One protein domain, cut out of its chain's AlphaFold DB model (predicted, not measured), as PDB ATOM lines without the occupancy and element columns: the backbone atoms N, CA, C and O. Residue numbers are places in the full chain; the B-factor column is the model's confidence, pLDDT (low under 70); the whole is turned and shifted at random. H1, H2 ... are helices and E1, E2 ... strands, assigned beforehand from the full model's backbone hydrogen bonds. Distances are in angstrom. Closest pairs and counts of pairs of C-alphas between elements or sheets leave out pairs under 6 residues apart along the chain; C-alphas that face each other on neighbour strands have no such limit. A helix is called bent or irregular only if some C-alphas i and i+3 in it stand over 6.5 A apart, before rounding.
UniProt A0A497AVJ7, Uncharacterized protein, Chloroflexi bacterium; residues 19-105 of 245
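Overview. This is residues 19 to 105 of the 245 residues of an uncharacterized protein of Chloroflexi bacterium (UniProt A0A497AVJ7). Picture a long, narrow, twisted sheet of three strands, E1, E2 and E3, with two short helices, H1 and H2, side by side over one face and the other face bare. E1 and E2 make a long, bent hairpin, E3 joins it beside E2, and the rod reaches from the loop at Glu 23, before E1, to the end of E3 at Gln 105. The printed part has 87 residues with three named strands and two named helices, in the order E1, E2, H1, H2, E3; the sheet's order is E1, E2, E3, antiparallel throughout, and the class is mixed, helices and strands. It is only just compact, close to loose, with a radius of gyration of the C-alphas of 14.2 A, and spans 48 by 20 by 17 A.

Along the chain. Find C-alpha 27 at (-1.307, -44.947, 98.703); from there strand E1, residues 27 to 40, runs 32.9 A and bends by 79 degrees at residue 37. E2, residues 43 to 55, measures 36.3 A and bends by 53 degrees at residue 46. E3, residues 96 to 105, covers 30.4 A and ends at C-alpha 105, at (-8.619, -77.941, 82.389). Look for helix H1 at residues 63 to 71, 12.8 A long, and for H2 at residues 82 to 90, 12.5 A long, with C-alpha 82 at (12.087, -61.774, 88.592).

Arrangement. Start at the inner strand, E2. E1 and E2 are an antiparallel hairpin at 165 degrees between directions; look at N 31 and O 51, 2.9 A apart and within hydrogen-bond range, and at N 40 and O 43, 2.8 A. On its other side E2 has E3, antiparallel at 161 degrees, with N 50 and O 99 within range at 2.8 A. E1 and E3 are the edge strands. H1 and H2 are on the same face of this sheet, two layers, helices on one face of a sheet. H1, at a height over the sheet of 8.3 A, lies over E2 and only just over E1, with 3 of its C-alphas on E1; it runs along the strands, only just, at 27 degrees to E2 on the local plane. The closest C-alphas of E1 and H1 are those of Val 36 and Ile 71, 6.0 A apart. H2, at a height of 8.9 A, lies over E3 and runs slantwise to the strands, at 40 degrees to E3 on the local plane; their closest C-alphas are those of Lys 89 and Val 96, 5.7 A apart. The two helices touch as a helical hairpin, at a shallow tilt of 14 degrees, opposite ways, closest at the C-alphas of Leu 66 and Leu 88, 6.2 A. In H1 and H2 every O i to N i+4 pair is within hydrogen-bond range.

Size, cuts and confidence. Look for the two C-alphas farthest apart at Glu 23 and Gln 105, 48.8 A. The printed part has no cut. The links E1 to E2 and H2 to E3 are tight, those from E2 to H1 and H1 to H2 are short, and no link is long. The mean pLDDT of the printed part is 95.4, and no printed residue is under 70.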
ATOM      1  N   LYS A  19       3.027 -36.208  88.062       83.81
ATOM      2  CA  LYS A  19       4.186 -35.737  88.840       83.81
ATOM      3  C   LYS A  19       3.924 -34.525  89.736       83.81
ATOM      4  O   LYS A  19       4.824 -34.131  90.480       83.81
ATOM      5  N   GLN A  20       2.742 -33.909  89.674       88.75
ATOM      6  CA  GLN A  20       2.416 -32.792  90.563       88.75
ATOM      7  C   GLN A  20       2.496 -33.244  92.019       88.75
ATOM      8  O   GLN A  20       1.984 -34.309  92.363       88.75
ATOM      9  N   LYS A  21       3.140 -32.446  92.874       89.25
ATOM     10  CA  LYS A  21       3.300 -32.793  94.285       89.25
ATOM     11  C   LYS A  21       2.025 -32.500  95.071       89.25
ATOM     12  O   LYS A  21       1.384 -31.474  94.856       89.25
ATOM     13  N   VAL A  22       1.662 -33.420  95.958       87.62
ATOM     14  CA  VAL A  22       0.471 -33.335  96.814       87.62
ATOM     15  C   VAL A  22       0.834 -33.818  98.213       87.62
ATOM     16  O   VAL A  22       1.567 -34.795  98.361       87.62
ATOM     17  N   GLU A  23       0.322 -33.147  99.242       83.81
ATOM     18  CA  GLU A  23       0.449 -33.606 100.625       83.81
ATOM     19  C   GLU A  23      -0.541 -34.737 100.919       83.81
ATOM     20  O   GLU A  23      -1.715 -34.676 100.552       83.81
ATOM     21  N   GLY A  24      -0.082 -35.786 101.597       82.25
ATOM     22  CA  GLY A  24      -0.943 -36.902 101.964       82.25
ATOM     23  C   GLY A  24      -0.177 -38.146 102.389       82.25
ATOM     24  O   GLY A  24       1.043 -38.247 102.235       82.25
ATOM     25  N   LYS A  25      -0.913 -39.114 102.937       86.31
ATOM     26  CA  LYS A  25      -0.365 -40.432 103.274       86.31
ATOM     27  C   LYS A  25      -0.067 -41.225 101.991       86.31
ATOM     28  O   LYS A  25      -0.792 -41.063 101.009       86.31
ATOM     29  N   PRO A  26       0.954 -42.102 101.992       88.62
ATOM     30  CA  PRO A  26       1.207 -43.012 100.879       88.62
ATOM     31  C   PRO A  26      -0.019 -43.860 100.521       88.62
ATOM     32  O   PRO A  26      -0.733 -44.318 101.416       88.62
ATOM     33  N   LEU A  27      -0.221 -44.112  99.227       92.50
ATOM     34  CA  LEU A  27      -1.307 -44.947  98.703       92.50
ATOM     35  C   LEU A  27      -0.750 -46.147  97.937       92.50
ATOM     36  O   LEU A  27       0.321 -46.061  97.340       92.50
ATOM     37  N   ILE A  28      -1.504 -47.247  97.902       93.88
ATOM     38  CA  ILE A  28      -1.273 -48.346  96.959       93.88
ATOM     39  C   ILE A  28      -2.181 -48.104  95.756       93.88
ATOM     40  O   ILE A  28      -3.403 -48.067  95.890       93.88
ATOM     41  N   VAL A  29      -1.582 -47.912  94.586       96.12
ATOM     42  CA  VAL A  29      -2.289 -47.586  93.339       96.12
ATOM     43  C   VAL A  29      -1.739 -48.432  92.202       96.12
ATOM     44  O   VAL A  29      -0.597 -48.877  92.249       96.12
ATOM     45  N   GLY A  30      -2.531 -48.685  91.168       97.12
ATOM     46  CA  GLY A  30      -2.088 -49.579  90.110       97.12
ATOM     47  C   GLY A  30      -3.138 -49.862  89.058       97.12
ATOM     48  O   GLY A  30      -4.132 -49.149  88.935       97.12
ATOM     49  N   VAL A  31      -2.902 -50.937  88.315       98.06
ATOM     50  CA  VAL A  31      -3.782 -51.434  87.258       98.06
ATOM     51  C   VAL A  31      -4.287 -52.822  87.621       98.06
ATOM     52  O   VAL A  31      -3.552 -53.649  88.161       98.06
ATOM     53  N   LYS A  32      -5.559 -53.083  87.325       97.88
ATOM     54  CA  LYS A  32      -6.228 -54.349  87.625       97.88
ATOM     55  C   LYS A  32      -6.881 -54.893  86.366       97.88
ATOM     56  O   LYS A  32      -7.579 -54.157  85.676       97.88
ATOM     57  N   GLY A  33      -6.716 -56.188  86.118       97.06
ATOM     58  CA  GLY A  33      -7.476 -56.881  85.079       97.06
ATOM     59  C   GLY A  33      -6.886 -56.821  83.669       97.06
ATOM     60  O   GLY A  33      -7.620 -57.040  82.710       97.06
ATOM     61  N   VAL A  34      -5.588 -56.546  83.525       98.25
ATOM     62  CA  VAL A  34      -4.905 -56.513  82.223       98.25
ATOM     63  C   VAL A  34      -4.843 -57.933  81.654       98.25
ATOM     64  O   VAL A  34      -4.258 -58.827  82.267       98.25
ATOM     65  N   LYS A  35      -5.479 -58.164  80.504       98.44
ATOM     66  CA  LYS A  35      -5.529 -59.476  79.847       98.44
ATOM     67  C   LYS A  35      -4.286 -59.688  78.988       98.44
ATOM     68  O   LYS A  35      -3.967 -58.821  78.183       98.44
ATOM     69  N   VAL A  36      -3.606 -60.820  79.162       98.06
ATOM     70  CA  VAL A  36      -2.388 -61.166  78.409       98.06
ATOM     71  C   VAL A  36      -2.362 -62.670  78.155       98.06
ATOM     72  O   VAL A  36      -2.518 -63.454  79.098       98.06
ATOM     73  N   TRP A  37      -2.152 -63.087  76.909       98.38
ATOM     74  CA  TRP A  37      -1.916 -64.493  76.585       98.38
ATOM     75  C   TRP A  37      -0.540 -64.922  77.085       98.38
ATOM     76  O   TRP A  37       0.453 -64.264  76.802       98.38
ATOM     77  N   ARG A  38      -0.461 -66.010  77.850       98.12
ATOM     78  CA  ARG A  38       0.800 -66.581  78.357       98.12
ATOM     79  C   ARG A  38       0.800 -68.092  78.169       98.12
ATOM     80  O   ARG A  38      -0.217 -68.668  77.805       98.12
ATOM     81  N   GLN A  39       1.931 -68.732  78.441       98.00
ATOM     82  CA  GLN A  39       2.067 -70.187  78.382       98.00
ATOM     83  C   GLN A  39       2.020 -70.797  79.787       98.00
ATOM     84  O   GLN A  39       2.733 -70.359  80.691       98.00
ATOM     85  N   TRP A  40       1.235 -71.851  79.977       97.31
ATOM     86  CA  TRP A  40       1.253 -72.682  81.181       97.31
ATOM     87  C   TRP A  40       1.373 -74.149  80.786       97.31
ATOM     88  O   TRP A  40       0.522 -74.672  80.070       97.31
ATOM     89  N   LYS A  41       2.448 -74.812  81.234       94.69
ATOM     90  CA  LYS A  41       2.750 -76.219  80.900       94.69
ATOM     91  C   LYS A  41       2.639 -76.513  79.387       94.69
ATOM     92  O   LYS A  41       2.085 -77.532  78.983       94.69
ATOM     93  N   GLY A  42       3.150 -75.597  78.559       94.12
ATOM     94  CA  GLY A  42       3.165 -75.721  77.095       94.12
ATOM     95  C   GLY A  42       1.829 -75.453  76.393       94.12
ATOM     96  O   GLY A  42       1.687 -75.825  75.233       94.12
ATOM     97  N   LYS A  43       0.845 -74.864  77.085       95.88
ATOM     98  CA  LYS A  43      -0.443 -74.467  76.508       95.88
ATOM     99  C   LYS A  43      -0.699 -72.979  76.696       95.88
ATOM    100  O   LYS A  43      -0.447 -72.437  77.775       95.88
ATOM    101  N   ASP A  44      -1.307 -72.367  75.689       97.56
ATOM    102  CA  ASP A  44      -1.798 -70.996  75.743       97.56
ATOM    103  C   ASP A  44      -2.898 -70.872  76.800       97.56
ATOM    104  O   ASP A  44      -3.886 -71.611  76.805       97.56
ATOM    105  N   VAL A  45      -2.738 -69.904  77.697       97.94
ATOM    106  CA  VAL A  45      -3.727 -69.533  78.707       97.94
ATOM    107  C   VAL A  45      -3.940 -68.027  78.689       97.94
ATOM    108  O   VAL A  45      -2.991 -67.236  78.654       97.94
ATOM    109  N   LEU A  46      -5.203 -67.607  78.743       98.50
ATOM    110  CA  LEU A  46      -5.535 -66.198  78.893       98.50
ATOM    111  C   LEU A  46      -5.386 -65.807  80.362       98.50
ATOM    112  O   LEU A  46      -6.216 -66.157  81.206       98.50
ATOM    113  N   THR A  47      -4.336 -65.053  80.670       98.56
ATOM    114  CA  THR A  47      -4.092 -64.568  82.028       98.56
ATOM    115  C   THR A  47      -4.764 -63.224  82.273       98.56
ATOM    116  O   THR A  47      -5.002 -62.432  81.359       98.56
ATOM    117  N   THR A  48      -5.080 -62.961  83.535       98.62
ATOM    118  CA  THR A  48      -5.557 -61.672  84.035       98.62
ATOM    119  C   THR A  48      -4.557 -61.159  85.057       98.62
ATOM    120  O   THR A  48      -4.470 -61.694  86.163       98.62
ATOM    121  N   GLN A  49      -3.797 -60.136  84.681       98.31
ATOM    122  CA  GLN A  49      -2.706 -59.582  85.471       98.31
ATOM    123  C   GLN A  49      -3.116 -58.276  86.159       98.31
ATOM    124  O   GLN A  49      -3.902 -57.484  85.636       98.31
ATOM    125  N   SER A  50      -2.600 -58.060  87.363       98.31
ATOM    126  CA  SER A  50      -2.766 -56.824  88.130       98.31
ATOM    127  C   SER A  50      -1.433 -56.459  88.769       98.31
ATOM    128  O   SER A  50      -0.710 -57.340  89.227       98.31
ATOM    129  N   ALA A  51      -1.103 -55.174  88.794       98.12
ATOM    130  CA  ALA A  51       0.135 -54.673  89.375       98.12
ATOM    131  C   ALA A  51      -0.145 -53.376  90.123       98.12
ATOM    132  O   ALA A  51      -0.858 -52.508  89.614       98.12
ATOM    133  N   TYR A  52       0.438 -53.245  91.308       97.88
ATOM    134  CA  TYR A  52       0.261 -52.093  92.182       97.88
ATOM    135  C   TYR A  52       1.604 -51.615  92.715       97.88
ATOM    136  O   TYR A  52       2.487 -52.423  92.987       97.88
ATOM    137  N   VAL A  53       1.729 -50.303  92.873       96.69
ATOM    138  CA  VAL A  53       2.915 -49.587  93.345       96.69
ATOM    139  C   VAL A  53       2.542 -48.654  94.494       96.69
ATOM    140  O   VAL A  53       1.365 -48.338  94.698       96.69
ATOM    141  N   VAL A  54       3.542 -48.192  95.244       94.38
ATOM    142  CA  VAL A  54       3.334 -47.228  96.330       94.38
ATOM    143  C   VAL A  54       3.516 -45.806  95.801       94.38
ATOM    144  O   VAL A  54       4.623 -45.404  95.456       94.38
ATOM    145  N   LEU A  55       2.439 -45.024  95.789       92.69
ATOM    146  CA  LEU A  55       2.443 -43.607  95.428       92.69
ATOM    147  C   LEU A  55       2.760 -42.749  96.655       92.69
ATOM    148  O   LEU A  55       2.098 -42.879  97.690       92.69
ATOM    149  N   LYS A  56       3.759 -41.862  96.546       89.62
ATOM    150  CA  LYS A  56       4.200 -40.986  97.644       89.62
ATOM    151  C   LYS A  56       4.363 -39.543  97.185       89.62
ATOM    152  O   LYS A  56       5.263 -39.223  96.416       89.62
ATOM    153  N   GLY A  57       3.536 -38.659  97.736       85.44
ATOM    154  CA  GLY A  57       3.688 -37.213  97.561       85.44
ATOM    155  C   GLY A  57       3.430 -36.712  96.138       85.44
ATOM    156  O   GLY A  57       3.764 -35.577  95.829       85.44
ATOM    157  N   GLU A  58       2.873 -37.548  95.268       89.94
ATOM    158  CA  GLU A  58       2.538 -37.263  93.874       89.94
ATOM    159  C   GLU A  58       1.033 -37.396  93.671       89.94
ATOM    160  O   GLU A  58       0.367 -38.180  94.350       89.94
ATOM    161  N   ARG A  59       0.494 -36.637  92.718       90.44
ATOM    162  CA  ARG A  59      -0.940 -36.599  92.422       90.44
ATOM    163  C   ARG A  59      -1.438 -37.886  91.765       90.44
ATOM    164  O   ARG A  59      -2.619 -38.204  91.885       90.44
ATOM    165  N   GLY A  60      -0.575 -38.616  91.059       92.06
ATOM    166  CA  GLY A  60      -0.946 -39.867  90.406       92.06
ATOM    167  C   GLY A  60       0.239 -40.641  89.840       92.06
ATOM    168  O   GLY A  60       1.388 -40.241  89.980       92.06
ATOM    169  N   ILE A  61      -0.065 -41.755  89.171       94.06
ATOM    170  CA  ILE A  61       0.920 -42.607  88.494       94.06
ATOM    171  C   ILE A  61       0.743 -42.580  86.978       94.06
ATOM    172  O   ILE A  61      -0.356 -42.368  86.461       94.06
ATOM    173  N   HIS A  62       1.815 -42.896  86.258       95.19
ATOM    174  CA  HIS A  62       1.774 -43.176  84.824       95.19
ATOM    175  C   HIS A  62       1.370 -44.638  84.601       95.19
ATOM    176  O   HIS A  62       2.208 -45.495  84.319       95.19
ATOM    177  N   ALA A  63       0.076 -44.938  84.750       95.38
ATOM    178  CA  ALA A  63      -0.457 -46.306  84.752       95.38
ATOM    179  C   ALA A  63      -0.096 -47.132  83.499       95.38
ATOM    180  O   ALA A  63       0.118 -48.341  83.597       95.38
ATOM    181  N   SER A  64       0.039 -46.489  82.334       96.38
ATOM    182  CA  SER A  64       0.455 -47.141  81.084       96.38
ATOM    183  C   SER A  64       1.828 -47.810  81.177       96.38
ATOM    184  O   SER A  64       2.052 -48.814  80.509       96.38
ATOM    185  N   ARG A  65       2.734 -47.326  82.041       97.00
ATOM    186  CA  ARG A  65       4.041 -47.965  82.270       97.00
ATOM    187  C   ARG A  65       3.891 -49.365  82.858       97.00
ATOM    188  O   ARG A  65       4.578 -50.278  82.417       97.00
ATOM    189  N   LEU A  66       2.957 -49.537  83.799       97.75
ATOM    190  CA  LEU A  66       2.642 -50.848  84.373       97.75
ATOM    191  C   LEU A  66       2.031 -51.760  83.308       97.75
ATOM    192  O   LEU A  66       2.467 -52.893  83.147       97.75
ATOM    193  N   VAL A  67       1.059 -51.257  82.540       98.00
ATOM    194  CA  VAL A  67       0.412 -52.028  81.462       98.00
ATOM    195  C   VAL A  67       1.430 -52.494  80.420       98.00
ATOM    196  O   VAL A  67       1.420 -53.665  80.048       98.00
ATOM    197  N   ASN A  68       2.340 -51.615  79.998       97.88
ATOM    198  CA  ASN A  68       3.381 -51.946  79.028       97.88
ATOM    199  C   ASN A  68       4.291 -53.075  79.528       97.88
ATOM    200  O   ASN A  68       4.558 -54.003  78.771       97.88
ATOM    201  N   ALA A  69       4.727 -53.033  80.792       97.62
ATOM    202  CA  ALA A  69       5.530 -54.107  81.383       97.62
ATOM    203  C   ALA A  69       4.783 -55.457  81.387       97.62
ATOM    204  O   ALA A  69       5.359 -56.493  81.069       97.62
ATOM    205  N   LEU A  70       3.475 -55.449  81.675       98.00
ATOM    206  CA  LEU A  70       2.653 -56.666  81.694       98.00
ATOM    207  C   LEU A  70       2.425 -57.259  80.295       98.00
ATOM    208  O   LEU A  70       2.519 -58.476  80.130       98.00
ATOM    209  N   ILE A  71       2.119 -56.422  79.299       97.69
ATOM    210  CA  ILE A  71       1.826 -56.861  77.921       97.69
ATOM    211  C   ILE A  71       3.076 -57.416  77.233       97.69
ATOM    212  O   ILE A  71       2.971 -58.365  76.465       97.69
ATOM    213  N   LYS A  72       4.276 -56.922  77.565       97.56
ATOM    214  CA  LYS A  72       5.543 -57.487  77.058       97.56
ATOM    215  C   LYS A  72       5.739 -58.971  77.381       97.56
ATOM    216  O   LYS A  72       6.611 -59.599  76.792       97.56
ATOM    217  N   ARG A  73       4.975 -59.530  78.325       97.50
ATOM    218  CA  ARG A  73       4.999 -60.960  78.666       97.50
ATOM    219  C   ARG A  73       4.021 -61.798  77.840       97.50
ATOM    220  O   ARG A  73       3.834 -62.973  78.149       97.50
ATOM    221  N   GLU A  74       3.412 -61.227  76.805       97.88
ATOM    222  CA  GLU A  74       2.584 -61.975  75.863       97.88
ATOM    223  C   GLU A  74       3.368 -63.124  75.211       97.88
ATOM    224  O   GLU A  74       4.485 -62.947  74.736       97.88
ATOM    225  N   GLY A  75       2.801 -64.329  75.250       97.25
ATOM    226  CA  GLY A  75       3.422 -65.556  74.750       97.25
ATOM    227  C   GLY A  75       4.474 -66.181  75.677       97.25
ATOM    228  O   GLY A  75       4.852 -67.331  75.463       97.25
ATOM    229  N   PHE A  76       4.917 -65.500  76.738       97.62
ATOM    230  CA  PHE A  76       5.901 -66.047  77.678       97.62
ATOM    231  C   PHE A  76       5.261 -67.002  78.691       97.62
ATOM    232  O   PHE A  76       4.099 -66.849  79.079       97.62
ATOM    233  N   ALA A  77       6.046 -67.955  79.195       97.62
ATOM    234  CA  ALA A  77       5.614 -68.865  80.252       97.62
ATOM    235  C   ALA A  77       5.300 -68.138  81.566       97.62
ATOM    236  O   ALA A  77       5.966 -67.165  81.924       97.62
ATOM    237  N   VAL A  78       4.287 -68.609  82.295       97.31
ATOM    238  CA  VAL A  78       4.011 -68.170  83.667       97.31
ATOM    239  C   VAL A  78       4.991 -68.872  84.605       97.31
ATOM    240  O   VAL A  78       4.863 -70.063  84.882       97.31
ATOM    241  N   VAL A  79       5.980 -68.119  85.081       96.19
ATOM    242  CA  VAL A  79       7.053 -68.563  85.985       96.19
ATOM    243  C   VAL A  79       7.313 -67.494  87.051       96.19
ATOM    244  O   VAL A  79       6.710 -66.418  87.007       96.19
ATOM    245  N   ARG A  80       8.217 -67.773  88.001       97.00
ATOM    246  CA  ARG A  80       8.776 -66.764  88.918       97.00
ATOM    247  C   ARG A  80       9.645 -65.781  88.129       97.00
ATOM    248  O   ARG A  80      10.854 -65.949  88.009       97.00
ATOM    249  N   ASP A  81       8.986 -64.806  87.523       95.81
ATOM    250  CA  ASP A  81       9.549 -63.838  86.585       95.81
ATOM    251  C   ASP A  81      10.154 -62.649  87.348       95.81
ATOM    252  O   ASP A  81       9.510 -61.617  87.542       95.81
ATOM    253  N   ALA A  82      11.381 -62.820  87.849       96.12
ATOM    254  CA  ALA A  82      12.087 -61.774  88.592       96.12
ATOM    255  C   ALA A  82      12.324 -60.513  87.740       96.12
ATOM    256  O   ALA A  82      12.234 -59.402  88.257       96.12
ATOM    257  N   GLU A  83      12.547 -60.676  86.434       97.06
ATOM    258  CA  GLU A  83      12.732 -59.564  85.497       97.06
ATOM    259  C   GLU A  83      11.474 -58.699  85.388       97.06
ATOM    260  O   GLU A  83      11.566 -57.475  85.411       97.06
ATOM    261  N   LEU A  84      10.281 -59.305  85.325       97.38
ATOM    262  CA  LEU A  84       9.018 -58.564  85.383       97.38
ATOM    263  C   LEU A  84       8.874 -57.775  86.683       97.38
ATOM    264  O   LEU A  84       8.404 -56.639  86.657       97.38
ATOM    265  N   ILE A  85       9.252 -58.363  87.817       97.56
ATOM    266  CA  ILE A  85       9.156 -57.679  89.108       97.56
ATOM    267  C   ILE A  85      10.086 -56.464  89.153       97.56
ATOM    268  O   ILE A  85       9.645 -55.397  89.584       97.56
ATOM    269  N   GLU A  86      11.326 -56.589  88.682       97.00
ATOM    270  CA  GLU A  86      12.252 -55.454  88.596       97.00
ATOM    271  C   GLU A  86      11.760 -54.391  87.605       97.00
ATOM    272  O   GLU A  86      11.663 -53.220  87.972       97.00
ATOM    273  N   GLU A  87      11.307 -54.787  86.413       97.38
ATOM    274  CA  GLU A  87      10.742 -53.860  85.423       97.38
ATOM    275  C   GLU A  87       9.553 -53.074  86.004       97.38
ATOM    276  O   GLU A  87       9.453 -51.857  85.832       97.38
ATOM    277  N   LEU A  88       8.665 -53.738  86.755       96.81
ATOM    278  CA  LEU A  88       7.546 -53.077  87.427       96.81
ATOM    279  C   LEU A  88       8.007 -52.118  88.536       96.81
ATOM    280  O   LEU A  88       7.429 -51.032  88.654       96.81
ATOM    281  N   LYS A  89       9.030 -52.469  89.330       95.88
ATOM    282  CA  LYS A  89       9.604 -51.573  90.353       95.88
ATOM    283  C   LYS A  89      10.185 -50.312  89.719       95.88
ATOM    284  O   LYS A  89       9.924 -49.210  90.206       95.88
ATOM    285  N   GLU A  90      10.910 -50.453  88.613       96.44
ATOM    286  CA  GLU A  90      11.541 -49.338  87.899       96.44
ATOM    287  C   GLU A  90      10.524 -48.337  87.336       96.44
ATOM    288  O   GLU A  90      10.818 -47.143  87.253       96.44
ATOM    289  N   THR A  91       9.292 -48.766  87.022       94.94
ATOM    290  CA  THR A  91       8.269 -47.865  86.449       94.94
ATOM    291  C   THR A  91       7.985 -46.618  87.298       94.94
ATOM    292  O   THR A  91       7.720 -45.544  86.736       94.94
ATOM    293  N   HIS A  92       8.013 -46.771  88.630       93.56
ATOM    294  CA  HIS A  92       7.674 -45.738  89.618       93.56
ATOM    295  C   HIS A  92       8.648 -45.691  90.813       93.56
ATOM    296  O   HIS A  92       8.380 -44.984  91.781       93.56
ATOM    297  N   GLY A  93       9.757 -46.441  90.777       92.94
ATOM    298  CA  GLY A  93      10.803 -46.424  91.807       92.94
ATOM    299  C   GLY A  93      10.309 -46.788  93.211       92.94
ATOM    300  O   GLY A  93      10.768 -46.213  94.197       92.94
ATOM    301  N   SER A  94       9.332 -47.689  93.322       92.50
ATOM    302  CA  SER A  94       8.709 -48.045  94.601       92.50
ATOM    303  C   SER A  94       8.432 -49.543  94.717       92.50
ATOM    304  O   SER A  94       8.607 -50.307  93.767       92.50
ATOM    305  N   ARG A  95       8.010 -49.984  95.911       93.62
ATOM    306  CA  ARG A  95       7.605 -51.375  96.135       93.62
ATOM    307  C   ARG A  95       6.436 -51.724  95.214       93.62
ATOM    308  O   ARG A  95       5.479 -50.958  95.126       93.62
ATOM    309  N   VAL A  96       6.506 -52.910  94.617       96.38
ATOM    310  CA  VAL A  96       5.456 -53.471  93.770       96.38
ATOM    311  C   VAL A  96       4.800 -54.679  94.434       96.38
ATOM    312  O   VAL A  96       5.470 -55.474  95.095       96.38
ATOM    313  N   THR A  97       3.500 -54.836  94.214       97.31
ATOM    314  CA  THR A  97       2.795 -56.118  94.331       97.31
ATOM    315  C   THR A  97       2.233 -56.485  92.967       97.31
ATOM    316  O   THR A  97       1.683 -55.621  92.277       97.31
ATOM    317  N   TRP A  98       2.335 -57.747  92.581       98.25
ATOM    318  CA  TRP A  98       1.877 -58.244  91.290       98.25
ATOM    319  C   TRP A  98       1.070 -59.521  91.465       98.25
ATOM    320  O   TRP A  98       1.324 -60.306  92.372       98.25
ATOM    321  N   GLN A  99       0.101 -59.730  90.585       98.12
ATOM    322  CA  GLN A  99      -0.731 -60.917  90.583       98.12
ATOM    323  C   GLN A  99      -1.098 -61.318  89.157       98.12
ATOM    324  O   GLN A  99      -1.503 -60.476  88.355       98.12
ATOM    325  N   CYS A 100      -1.036 -62.611  88.867       98.50
ATOM    326  CA  CYS A 100      -1.434 -63.226  87.610       98.50
ATOM    327  C   CYS A 100      -2.415 -64.361  87.883       98.50
ATOM    328  O   CYS A 100      -2.105 -65.297  88.617       98.50
ATOM    329  N   ARG A 101      -3.610 -64.273  87.296       98.62
ATOM    330  CA  ARG A 101      -4.679 -65.267  87.458       98.62
ATOM    331  C   ARG A 101      -5.001 -65.937  86.137       98.62
ATOM    332  O   ARG A 101      -5.069 -65.246  85.121       98.62
ATOM    333  N   TRP A 102      -5.268 -67.235  86.153       98.38
ATOM    334  CA  TRP A 102      -5.739 -67.964  84.975       98.38
ATOM    335  C   TRP A 102      -6.511 -69.224  85.368       98.38
ATOM    336  O   TRP A 102      -6.556 -69.609  86.537       98.38
ATOM    337  N   GLU A 103      -7.133 -69.850  84.376       97.94
ATOM    338  CA  GLU A 103      -7.891 -71.086  84.519       97.94
ATOM    339  C   GLU A 103      -7.439 -72.097  83.466       97.94
ATOM    340  O   GLU A 103      -7.047 -71.725  82.358       97.94
ATOM    341  N   THR A 104      -7.468 -73.375  83.830       97.31
ATOM    342  CA  THR A 104      -7.085 -74.503  82.972       97.31
ATOM    343  C   THR A 104      -7.998 -75.695  83.202       97.31
ATOM    344  O   THR A 104      -8.523 -75.855  84.301       97.31
ATOM    345  N   GLN A 105      -8.072 -76.595  82.219       95.12
ATOM    346  CA  GLN A 105      -8.619 -77.941  82.389       95.12
ATOM    347  C   GLN A 105      -7.465 -78.938  82.609       95.12
ATOM    348  O   GLN A 105      -6.730 -79.257  81.669       95.12
TER     349      GLN A 105